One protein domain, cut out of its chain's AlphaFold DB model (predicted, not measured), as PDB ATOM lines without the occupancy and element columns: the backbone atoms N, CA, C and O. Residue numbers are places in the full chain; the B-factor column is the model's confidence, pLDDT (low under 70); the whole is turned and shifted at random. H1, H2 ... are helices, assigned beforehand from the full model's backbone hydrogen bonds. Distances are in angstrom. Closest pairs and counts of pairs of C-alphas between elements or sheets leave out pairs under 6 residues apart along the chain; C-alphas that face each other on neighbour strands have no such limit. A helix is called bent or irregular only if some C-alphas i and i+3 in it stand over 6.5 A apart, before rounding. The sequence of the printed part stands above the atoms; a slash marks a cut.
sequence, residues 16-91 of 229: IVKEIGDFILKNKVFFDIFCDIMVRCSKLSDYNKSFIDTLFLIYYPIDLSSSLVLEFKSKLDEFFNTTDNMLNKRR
ATOM      1  N   ILE A  16      10.659  -1.276  46.624       96.25
ATOM      2  CA  ILE A  16       9.196  -1.409  46.664       96.25
ATOM      3  C   ILE A  16       8.557  -0.710  47.877       96.25
ATOM      4  O   ILE A  16       7.423  -0.237  47.800       96.25
ATOM      5  N   VAL A  17       9.280  -0.590  49.001       96.50
ATOM      6  CA  VAL A  17       8.812   0.159  50.183       96.50
ATOM      7  C   VAL A  17       8.695   1.643  49.848       96.50
ATOM      8  O   VAL A  17       7.686   2.270  50.179       96.50
ATOM      9  N   LYS A  18       9.709   2.200  49.175       96.56
ATOM     10  CA  LYS A  18       9.706   3.608  48.752       96.56
ATOM     11  C   LYS A  18       8.637   3.847  47.698       96.56
ATOM     12  O   LYS A  18       7.880   4.797  47.825       96.56
ATOM     13  N   GLU A  19       8.529   2.961  46.711       97.75
ATOM     14  CA  GLU A  19       7.550   3.091  45.635       97.75
ATOM     15  C   GLU A  19       6.106   3.099  46.138       97.75
ATOM     16  O   GLU A  19       5.312   3.934  45.703       97.75
ATOM     17  N   ILE A  20       5.756   2.200  47.064       97.69
ATOM     18  CA  ILE A  20       4.428   2.209  47.689       97.69
ATOM     19  C   ILE A  20       4.234   3.471  48.523       97.69
ATOM     20  O   ILE A  20       3.188   4.114  48.418       97.69
ATOM     21  N   GLY A  21       5.230   3.848  49.325       97.50
ATOM     22  CA  GLY A  21       5.172   5.062  50.132       97.50
ATOM     23  C   GLY A  21       4.936   6.316  49.286       97.50
ATOM     24  O   GLY A  21       4.013   7.078  49.561       97.50
ATOM     25  N   ASP A  22       5.712   6.496  48.220       97.88
ATOM     26  CA  ASP A  22       5.586   7.619  47.289       97.88
ATOM     27  C   ASP A  22       4.251   7.595  46.544       97.88
ATOM     28  O   ASP A  22       3.608   8.639  46.400       97.88
ATOM     29  N   PHE A  23       3.788   6.414  46.119       98.06
ATOM     30  CA  PHE A  23       2.478   6.268  45.489       98.06
ATOM     31  C   PHE A  23       1.356   6.744  46.419       98.06
ATOM     32  O   PHE A  23       0.484   7.494  45.984       98.06
ATOM     33  N   ILE A  24       1.387   6.348  47.695       97.75
ATOM     34  CA  ILE A  24       0.380   6.731  48.696       97.75
ATOM     35  C   ILE A  24       0.421   8.235  48.973       97.75
ATOM     36  O   ILE A  24      -0.626   8.881  49.022       97.75
ATOM     37  N   LEU A  25       1.617   8.806  49.128       97.19
ATOM     38  CA  LEU A  25       1.785  10.239  49.382       97.19
ATOM     39  C   LEU A  25       1.298  11.090  48.203       97.19
ATOM     40  O   LEU A  25       0.692  12.142  48.409       97.19
ATOM     41  N   LYS A  26       1.514  10.615  46.972       97.00
ATOM     42  CA  LYS A  26       1.031  11.264  45.749       97.00
ATOM     43  C   LYS A  26      -0.476  11.082  45.549       97.00
ATOM     44  O   LYS A  26      -1.158  12.024  45.151       97.00
ATOM     45  N   ASN A  27      -1.004   9.892  45.834       95.94
ATOM     46  CA  ASN A  27      -2.395   9.511  45.592       95.94
ATOM     47  C   ASN A  27      -3.112   9.228  46.920       95.94
ATOM     48  O   ASN A  27      -3.483   8.096  47.227       95.94
ATOM     49  N   LYS A  28      -3.334  10.283  47.707       94.50
ATOM     50  CA  LYS A  28      -3.790  10.204  49.109       94.50
ATOM     51  C   LYS A  28      -5.079   9.406  49.329       94.50
ATOM     52  O   LYS A  28      -5.260   8.843  50.401       94.50
ATOM     53  N   VAL A  29      -5.950   9.314  48.318       92.12
ATOM     54  CA  VAL A  29      -7.180   8.497  48.354       92.12
ATOM     55  C   VAL A  29      -6.901   7.005  48.604       92.12
ATOM     56  O   VAL A  29      -7.753   6.299  49.129       92.12
ATOM     57  N   PHE A  30      -5.696   6.524  48.289       96.06
ATOM     58  CA  PHE A  30      -5.284   5.138  48.520       96.06
ATOM     59  C   PHE A  30      -4.706   4.891  49.921       96.06
ATOM     60  O   PHE A  30      -4.459   3.736  50.261       96.06
ATOM     61  N   PHE A  31      -4.485   5.927  50.742       96.69
ATOM     62  CA  PHE A  31      -3.896   5.767  52.079       96.69
ATOM     63  C   PHE A  31      -4.736   4.847  52.967       96.69
ATOM     64  O   PHE A  31      -4.217   3.948  53.627       96.69
ATOM     65  N   ASP A  32      -6.046   5.049  52.942       95.00
ATOM     66  CA  ASP A  32      -6.982   4.282  53.744       95.00
ATOM     67  C   ASP A  32      -7.059   2.813  53.307       95.00
ATOM     68  O   ASP A  32      -6.937   1.892  54.118       95.00
ATOM     69  N   ILE A  33      -7.128   2.594  51.996       95.88
ATOM     70  CA  ILE A  33      -7.086   1.263  51.382       95.88
ATOM     71  C   ILE A  33      -5.796   0.542  51.778       95.88
ATOM     72  O   ILE A  33      -5.818  -0.617  52.191       95.88
ATOM     73  N   PHE A  34      -4.664   1.244  51.695       96.94
ATOM     74  CA  PHE A  34      -3.375   0.731  52.128       96.94
ATOM     75  C   PHE A  34      -3.398   0.317  53.603       96.94
ATOM     76  O   PHE A  34      -2.954  -0.784  53.920       96.94
ATOM     77  N   CYS A  35      -3.941   1.147  54.497       96.88
ATOM     78  CA  CYS A  35      -4.019   0.826  55.922       96.88
ATOM     79  C   CYS A  35      -4.834  -0.446  56.181       96.88
ATOM     80  O   CYS A  35      -4.369  -1.323  56.912       96.88
ATOM     81  N   ASP A  36      -5.991  -0.598  55.530       95.56
ATOM     82  CA  ASP A  36      -6.814  -1.804  55.659       95.56
ATOM     83  C   ASP A  36      -6.074  -3.059  55.197       95.56
ATOM     84  O   ASP A  36      -6.086  -4.078  55.896       95.56
ATOM     85  N   ILE A  37      -5.392  -2.985  54.052       96.62
ATOM     86  CA  ILE A  37      -4.587  -4.097  53.534       96.62
ATOM     87  C   ILE A  37      -3.452  -4.405  54.511       96.62
ATOM     88  O   ILE A  37      -3.264  -5.557  54.886       96.62
ATOM     89  N   MET A  38      -2.716  -3.398  54.981       96.31
ATOM     90  CA  MET A  38      -1.593  -3.610  55.891       96.31
ATOM     91  C   MET A  38      -2.021  -4.176  57.241       96.31
ATOM     92  O   MET A  38      -1.252  -4.935  57.826       96.31
ATOM     93  N   VAL A  39      -3.191  -3.825  57.775       95.00
ATOM     94  CA  VAL A  39      -3.680  -4.378  59.050       95.00
ATOM     95  C   VAL A  39      -4.214  -5.799  58.867       95.00
ATOM     96  O   VAL A  39      -3.919  -6.660  59.700       95.00
ATOM     97  N   ARG A  40      -4.972  -6.061  57.794       93.62
ATOM     98  CA  ARG A  40      -5.651  -7.349  57.562       93.62
ATOM     99  C   ARG A  40      -4.736  -8.407  56.949       93.62
ATOM    100  O   ARG A  40      -4.831  -9.567  57.336       93.62
ATOM    101  N   CYS A  41      -3.830  -8.021  56.053       94.94
ATOM    102  CA  CYS A  41      -2.904  -8.932  55.388       94.94
ATOM    103  C   CYS A  41      -1.595  -9.052  56.177       94.94
ATOM    104  O   CYS A  41      -0.564  -8.475  55.829       94.94
ATOM    105  N   SER A  42      -1.654  -9.773  57.298       91.56
ATOM    106  CA  SER A  42      -0.513  -9.933  58.204       91.56
ATOM    107  C   SER A  42       0.474 -11.020  57.777       91.56
ATOM    108  O   SER A  42       1.639 -10.987  58.180       91.56
ATOM    109  N   LYS A  43      -0.010 -11.956  56.962       94.06
ATOM    110  CA  LYS A  43       0.718 -13.054  56.336       94.06
ATOM    111  C   LYS A  43       0.458 -13.049  54.836       94.06
ATOM    112  O   LYS A  43      -0.558 -12.531  54.377       94.06
ATOM    113  N   LEU A  44       1.327 -13.704  54.079       94.25
ATOM    114  CA  LEU A  44       1.163 -13.878  52.634       94.25
ATOM    115  C   LEU A  44      -0.147 -14.585  52.276       94.25
ATOM    116  O   LEU A  44      -0.802 -14.205  51.314       94.25
ATOM    117  N   SER A  45      -0.567 -15.561  53.088       94.19
ATOM    118  CA  SER A  45      -1.837 -16.279  52.906       94.19
ATOM    119  C   SER A  45      -3.074 -15.384  53.003       94.19
ATOM    120  O   SER A  45      -4.135 -15.754  52.507       94.19
ATOM    121  N   ASP A  46      -2.951 -14.233  53.664       93.56
ATOM    122  CA  ASP A  46      -4.043 -13.277  53.839       93.56
ATOM    123  C   ASP A  46      -4.197 -12.375  52.596       93.56
ATOM    124  O   ASP A  46      -5.236 -11.740  52.412       93.56
ATOM    125  N   TYR A  47      -3.165 -12.289  51.746       94.56
ATOM    126  CA  TYR A  47      -3.184 -11.498  50.521       94.56
ATOM    127  C   TYR A  47      -3.812 -12.298  49.381       94.56
ATOM    128  O   TYR A  47      -3.238 -13.261  48.873       94.56
ATOM    129  N   ASN A  48      -5.006 -11.889  48.953       93.00
ATOM    130  CA  ASN A  48      -5.655 -12.461  47.781       93.00
ATOM    131  C   ASN A  48      -6.332 -11.372  46.939       93.00
ATOM    132  O   ASN A  48      -6.888 -10.413  47.476       93.00
ATOM    133  N   LYS A  49      -6.331 -11.549  45.614       90.69
ATOM    134  CA  LYS A  49      -6.837 -10.546  44.663       90.69
ATOM    135  C   LYS A  49      -8.326 -10.241  44.835       90.69
ATOM    136  O   LYS A  49      -8.704  -9.079  44.786       90.69
ATOM    137  N   SER A  50      -9.151 -11.246  45.127       91.19
ATOM    138  CA  SER A  50     -10.590 -11.059  45.364       91.19
ATOM    139  C   SER A  50     -10.871 -10.190  46.596       91.19
ATOM    140  O   SER A  50     -11.770  -9.351  46.562       91.19
ATOM    141  N   PHE A  51     -10.077 -10.323  47.662       91.88
ATOM    142  CA  PHE A  51     -10.158  -9.448  48.831       91.88
ATOM    143  C   PHE A  51      -9.802  -8.001  48.470       91.88
ATOM    144  O   PHE A  51     -10.545  -7.088  48.828       91.88
ATOM    145  N   ILE A  52      -8.721  -7.792  47.712       93.62
ATOM    146  CA  ILE A  52      -8.326  -6.454  47.249       93.62
ATOM    147  C   ILE A  52      -9.418  -5.838  46.365       93.62
ATOM    148  O   ILE A  52      -9.820  -4.701  46.595       93.62
ATOM    149  N   ASP A  53      -9.959  -6.591  45.407       92.38
ATOM    150  CA  ASP A  53     -11.061  -6.135  44.550       92.38
ATOM    151  C   ASP A  53     -12.303  -5.766  45.371       92.38
ATOM    152  O   ASP A  53     -12.943  -4.751  45.106       92.38
ATOM    153  N   THR A  54     -12.608  -6.543  46.413       91.62
ATOM    154  CA  THR A  54     -13.721  -6.269  47.332       91.62
ATOM    155  C   THR A  54     -13.520  -4.957  48.093       91.62
ATOM    156  O   THR A  54     -14.478  -4.199  48.247       91.62
ATOM    157  N   LEU A  55     -12.293  -4.649  48.539       92.19
ATOM    158  CA  LEU A  55     -11.984  -3.356  49.166       92.19
ATOM    159  C   LEU A  55     -12.320  -2.194  48.227       92.19
ATOM    160  O   LEU A  55     -13.028  -1.272  48.626       92.19
ATOM    161  N   PHE A  56     -11.878  -2.272  46.974       91.50
ATOM    162  CA  PHE A  56     -12.127  -1.233  45.975       91.50
ATOM    163  C   PHE A  56     -13.593  -1.118  45.544       91.50
ATOM    164  O   PHE A  56     -14.079  -0.019  45.326       91.50
ATOM    165  N   LEU A  57     -14.315  -2.228  45.399       89.38
ATOM    166  CA  LEU A  57     -15.698  -2.184  44.913       89.38
ATOM    167  C   LEU A  57     -16.695  -1.766  45.994       89.38
ATOM    168  O   LEU A  57     -17.657  -1.062  45.697       89.38
ATOM    169  N   ILE A  58     -16.494  -2.232  47.230       88.56
ATOM    170  CA  ILE A  58     -17.497  -2.105  48.296       88.56
ATOM    171  C   ILE A  58     -17.147  -0.980  49.267       88.56
ATOM    172  O   ILE A  58     -18.018  -0.191  49.624       88.56
ATOM    173  N   TYR A  59     -15.893  -0.912  49.715       87.62
ATOM    174  CA  TYR A  59     -15.501  -0.023  50.814       87.62
ATOM    175  C   TYR A  59     -14.962   1.323  50.322       87.62
ATOM    176  O   TYR A  59     -15.200   2.347  50.958       87.62
ATOM    177  N   TYR A  60     -14.291   1.331  49.171       89.31
ATOM    178  CA  TYR A  60     -13.684   2.520  48.573       89.31
ATOM    179  C   TYR A  60     -14.055   2.599  47.096       89.31
ATOM    180  O   TYR A  60     -13.162   2.387  46.280       89.31
ATOM    181  N   PRO A  61     -15.338   2.839  46.753       86.31
ATOM    182  CA  PRO A  61     -15.913   2.648  45.416       86.31
ATOM    183  C   PRO A  61     -15.152   3.433  44.334       86.31
ATOM    184  O   PRO A  61     -15.512   4.550  43.967       86.31
ATOM    185  N   ILE A  62     -14.078   2.828  43.830       88.56
ATOM    186  CA  ILE A  62     -13.148   3.359  42.836       88.56
ATOM    187  C   ILE A  62     -13.169   2.393  41.658       88.56
ATOM    188  O   ILE A  62     -13.173   1.173  41.824       88.56
ATOM    189  N   ASP A  63     -13.158   2.950  40.450       89.88
ATOM    190  CA  ASP A  63     -13.123   2.178  39.215       89.88
ATOM    191  C   ASP A  63     -11.879   1.274  39.149       89.88
ATOM    192  O   ASP A  63     -10.734   1.745  39.096       89.88
ATOM    193  N   LEU A  64     -12.122  -0.041  39.113       90.12
ATOM    194  CA  LEU A  64     -11.089  -1.074  39.033       90.12
ATOM    195  C   LEU A  64     -10.251  -1.004  37.757       90.12
ATOM    196  O   LEU A  64      -9.131  -1.514  37.748       90.12
ATOM    197  N   SER A  65     -10.794  -0.415  36.691       90.62
ATOM    198  CA  SER A  65     -10.110  -0.260  35.408       90.62
ATOM    199  C   SER A  65      -9.210   0.977  35.352       90.62
ATOM    200  O   SER A  65      -8.423   1.123  34.415       90.62
ATOM    201  N   SER A  66      -9.284   1.855  36.358       94.62
ATOM    202  CA  SER A  66      -8.453   3.055  36.401       94.62
ATOM    203  C   SER A  66      -6.964   2.703  36.465       94.62
ATOM    204  O   SER A  66      -6.537   1.795  37.183       94.62
ATOM    205  N   SER A  67      -6.146   3.466  35.735       95.81
ATOM    206  CA  SER A  67      -4.695   3.254  35.677       95.81
ATOM    207  C   SER A  67      -4.035   3.304  37.058       95.81
ATOM    208  O   SER A  67      -3.136   2.513  37.326       95.81
ATOM    209  N   LEU A  68      -4.522   4.169  37.954       96.12
ATOM    210  CA  LEU A  68      -4.035   4.271  39.332       96.12
ATOM    211  C   LEU A  68      -4.334   3.015  40.157       96.12
ATOM    212  O   LEU A  68      -3.474   2.571  40.912       96.12
ATOM    213  N   VAL A  69      -5.524   2.415  40.016       96.25
ATOM    214  CA  VAL A  69      -5.847   1.161  40.717       96.25
ATOM    215  C   VAL A  69      -4.983   0.016  40.196       96.25
ATOM    216  O   VAL A  69      -4.475  -0.772  40.993       96.25
ATOM    217  N   LEU A  70      -4.778  -0.066  38.880       96.44
ATOM    218  CA  LEU A  70      -3.912  -1.081  38.277       96.44
ATOM    219  C   LEU A  70      -2.454  -0.926  38.728       96.44
ATOM    220  O   LEU A  70      -1.828  -1.915  39.107       96.44
ATOM    221  N   GLU A  71      -1.935   0.303  38.753       97.75
ATOM    222  CA  GLU A  71      -0.592   0.602  39.260       97.75
ATOM    223  C   GLU A  71      -0.460   0.214  40.737       97.75
ATOM    224  O   GLU A  71       0.473  -0.500  41.108       97.75
ATOM    225  N   PHE A  72      -1.419   0.613  41.579       97.50
ATOM    226  CA  PHE A  72      -1.402   0.278  42.999       97.50
ATOM    227  C   PHE A  72      -1.429  -1.234  43.233       97.50
ATOM    228  O   PHE A  72      -0.629  -1.750  44.011       97.50
ATOM    229  N   LYS A  73      -2.296  -1.966  42.523       96.62
ATOM    230  CA  LYS A  73      -2.354  -3.434  42.594       96.62
ATOM    231  C   LYS A  73      -1.056  -4.086  42.133       96.62
ATOM    232  O   LYS A  73      -0.613  -5.029  42.775       96.62
ATOM    233  N   SER A  74      -0.427  -3.577  41.074       97.06
ATOM    234  CA  SER A  74       0.876  -4.074  40.619       97.06
ATOM    235  C   SER A  74       1.944  -3.910  41.703       97.06
ATOM    236  O   SER A  74       2.696  -4.844  41.969       97.06
ATOM    237  N   LYS A  75       1.982  -2.748  42.367       97.69
ATOM    238  CA  LYS A  75       2.912  -2.497  43.477       97.69
ATOM    239  C   LYS A  75       2.618  -3.392  44.680       97.69
ATOM    240  O   LYS A  75       3.545  -3.904  45.300       97.69
ATOM    241  N   LEU A  76       1.343  -3.625  45.002       97.38
ATOM    242  CA  LEU A  76       0.956  -4.578  46.044       97.38
ATOM    243  C   LEU A  76       1.391  -6.006  45.695       97.38
ATOM    244  O   LEU A  76       1.993  -6.665  46.535       97.38
ATOM    245  N   ASP A  77       1.151  -6.470  44.466       96.56
ATOM    246  CA  ASP A  77       1.571  -7.802  44.019       96.56
ATOM    247  C   ASP A  77       3.090  -7.991  44.209       96.56
ATOM    248  O   ASP A  77       3.521  -9.012  44.742       96.56
ATOM    249  N   GLU A  78       3.905  -6.987  43.873       96.56
ATOM    250  CA  GLU A  78       5.356  -7.015  44.107       96.56
ATOM    251  C   GLU A  78       5.731  -6.952  45.600       96.56
ATOM    252  O   GLU A  78       6.607  -7.682  46.078       96.56
ATOM    253  N   PHE A  79       5.040  -6.116  46.374       96.88
ATOM    254  CA  PHE A  79       5.269  -5.972  47.810       96.88
ATOM    255  C   PHE A  79       5.001  -7.267  48.580       96.88
ATOM    256  O   PHE A  79       5.769  -7.615  49.484       96.88
ATOM    257  N   PHE A  80       3.951  -7.996  48.195       96.69
ATOM    258  CA  PHE A  80       3.593  -9.299  48.753       96.69
ATOM    259  C   PHE A  80       4.338 -10.468  48.087       96.69
ATOM    260  O   PHE A  80       4.278 -11.581  48.595       96.69
ATOM    261  N   ASN A  81       5.113 -10.256  47.019       95.44
ATOM    262  CA  ASN A  81       5.960 -11.296  46.428       95.44
ATOM    263  C   ASN A  81       7.258 -11.494  47.237       95.44
ATOM    264  O   ASN A  81       8.348 -11.081  46.837       95.44
ATOM    265  N   THR A  82       7.142 -12.062  48.439       95.44
ATOM    266  CA  THR A  82       8.269 -12.228  49.367       95.44
ATOM    267  C   THR A  82       8.030 -13.359  50.383       95.44
ATOM    268  O   THR A  82       7.235 -14.255  50.130       95.44
ATOM    269  N   THR A  83       8.734 -13.362  51.524       95.56
ATOM    270  CA  THR A  83       8.499 -14.271  52.670       95.56
ATOM    271  C   THR A  83       7.734 -13.563  53.794       95.56
ATOM    272  O   THR A  83       7.858 -12.350  53.933       95.56
ATOM    273  N   ASP A  84       7.021 -14.284  54.668       94.56
ATOM    274  CA  ASP A  84       6.292 -13.671  55.802       94.56
ATOM    275  C   ASP A  84       7.187 -12.808  56.712       94.56
ATOM    276  O   ASP A  84       6.772 -11.762  57.216       94.56
ATOM    277  N   ASN A  85       8.440 -13.221  56.920       92.94
ATOM    278  CA  ASN A  85       9.401 -12.447  57.707       92.94
ATOM    279  C   ASN A  85       9.731 -11.113  57.030       92.94
ATOM    280  O   ASN A  85       9.767 -10.075  57.693       92.94
ATOM    281  N   MET A  86       9.948 -11.136  55.715       94.62
ATOM    282  CA  MET A  86      10.228  -9.929  54.946       94.62
ATOM    283  C   MET A  86       8.984  -9.050  54.805       94.62
ATOM    284  O   MET A  86       9.094  -7.840  54.954       94.62
ATOM    285  N   LEU A  87       7.798  -9.634  54.614       94.88
ATOM    286  CA  LEU A  87       6.530  -8.905  54.596       94.88
ATOM    287  C   LEU A  87       6.327  -8.131  55.901       94.88
ATOM    288  O   LEU A  87       6.030  -6.940  55.876       94.88
ATOM    289  N   ASN A  88       6.532  -8.778  57.052       92.31
ATOM    290  CA  ASN A  88       6.409  -8.114  58.351       92.31
ATOM    291  C   ASN A  88       7.385  -6.946  58.512       92.31
ATOM    292  O   ASN A  88       7.010  -5.926  59.091       92.31
ATOM    293  N   LYS A  89       8.607  -7.079  57.983       93.19
ATOM    294  CA  LYS A  89       9.577  -5.984  57.943       93.19
ATOM    295  C   LYS A  89       9.101  -4.859  57.016       93.19
ATOM    296  O   LYS A  89       8.887  -3.751  57.488       93.19
ATOM    297  N   ARG A  90       8.834  -5.162  55.739       95.25
ATOM    298  CA  ARG A  90       8.368  -4.204  54.723       95.25
ATOM    299  C   ARG A  90       7.147  -3.406  55.194       95.25
ATOM    300  O   ARG A  90       7.087  -2.200  54.993       95.25
ATOM    301  N   ARG A  91       6.192  -4.064  55.863       95.81
ATOM    302  CA  ARG A  91       5.005  -3.427  56.460       95.81
ATOM    303  C   ARG A  91       5.374  -2.330  57.463       95.81
ATOM    304  O   ARG A  91       4.760  -1.269  57.437       95.81
TER     305      ARG A  91
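What this domain is: This is residues 16 to 91 of the 229 residues of an uncharacterized protein of Caloranaerobacter azorensis DSM 13643 (UniProt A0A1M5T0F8). Four helices, H1, H2, H3 and H4, stand in a loose ring round the longest axis, and the short H5 caps one end of it, beside the beginning of H1 and the ends of H2 and H4. The ring is not fully closed, for H3 and H4 are near each other without touching. The printed part has 76 residues with five named helices, H1 to H5 in order along the chain, and no named strand; the class is all helix. The whole is compact, with a radius of gyration of the C-alphas of 11.6 A, and spans 32 by 24 by 17 A.

Where its parts are: Find C-alpha 16 at (9.196, -1.409, 46.664); from there H1 runs through residues 16 to 26, 15.1 A long. Next read H2, residues 28 to 40, 19.6 A from first to last C-alpha; it is irregular, but only just: C-alphas 29 and 32 are 6.8 A apart. H3 holds residues 49 to 59 and is 15.0 A long. At C-alpha 67, (-4.695, 3.254, 35.677), begins H4, residues 67 to 80, the longest helix by residues, 19.9 A long. Last comes H5, residues 84 to 91, 10.3 A long, ending at C-alpha 91, (5.005, -3.427, 56.460).

How they stand to each other: Begin at H1, which touches H2 only at the corner by their link, at a steep tilt of 43 degrees, opposite ways; the closest C-alphas, of Ile 24 and Phe 31, are 5.5 A apart. H1 also touches H4 at a shallow tilt of 30 degrees, opposite ways, closest at the C-alphas of Ile 16 and Phe 79, 6.1 A. With residues 33 to 37 alone, H2 only just touches H3, with 3 pairs of C-alphas within 8 A; the closest, of Ile 33 and Leu 55, are 7.1 A apart, and the tilt is a steep 54 degrees. H2 and H4 are near each other, with 6 pairs of C-alphas within 10 A. H4 and H5 form a helical hairpin and only just touch, with 3 pairs within 8 A, closest at the C-alphas of Phe 80 and Leu 87, 6.6 A. H5 is close to H2 but not clearly touching it: the closest C-alphas, of Met 38 and Arg 91, are 6.6 A apart. H1 and H3 are apart. Leaving out H1 and H2, which touch only at the corner, 1 of the 3 pairs of helices that touch is at a shallow tilt, and the helix packing is mostly crossed, but only just. Look at the backbones: each O i to N i+4 pair is within hydrogen-bond range in H1, H3, H4 and H5, and 7 of 9 in H2.

The domain as a whole: The two C-alphas farthest apart, of Asp 63 and Asn 85, are 32.6 A from each other. The printed part has no cut. The links H1 to H2 and H4 to H5 are tight, the other two are short, and no link is long. The mean pLDDT of the printed part is 94.5, and no printed residue is under 70.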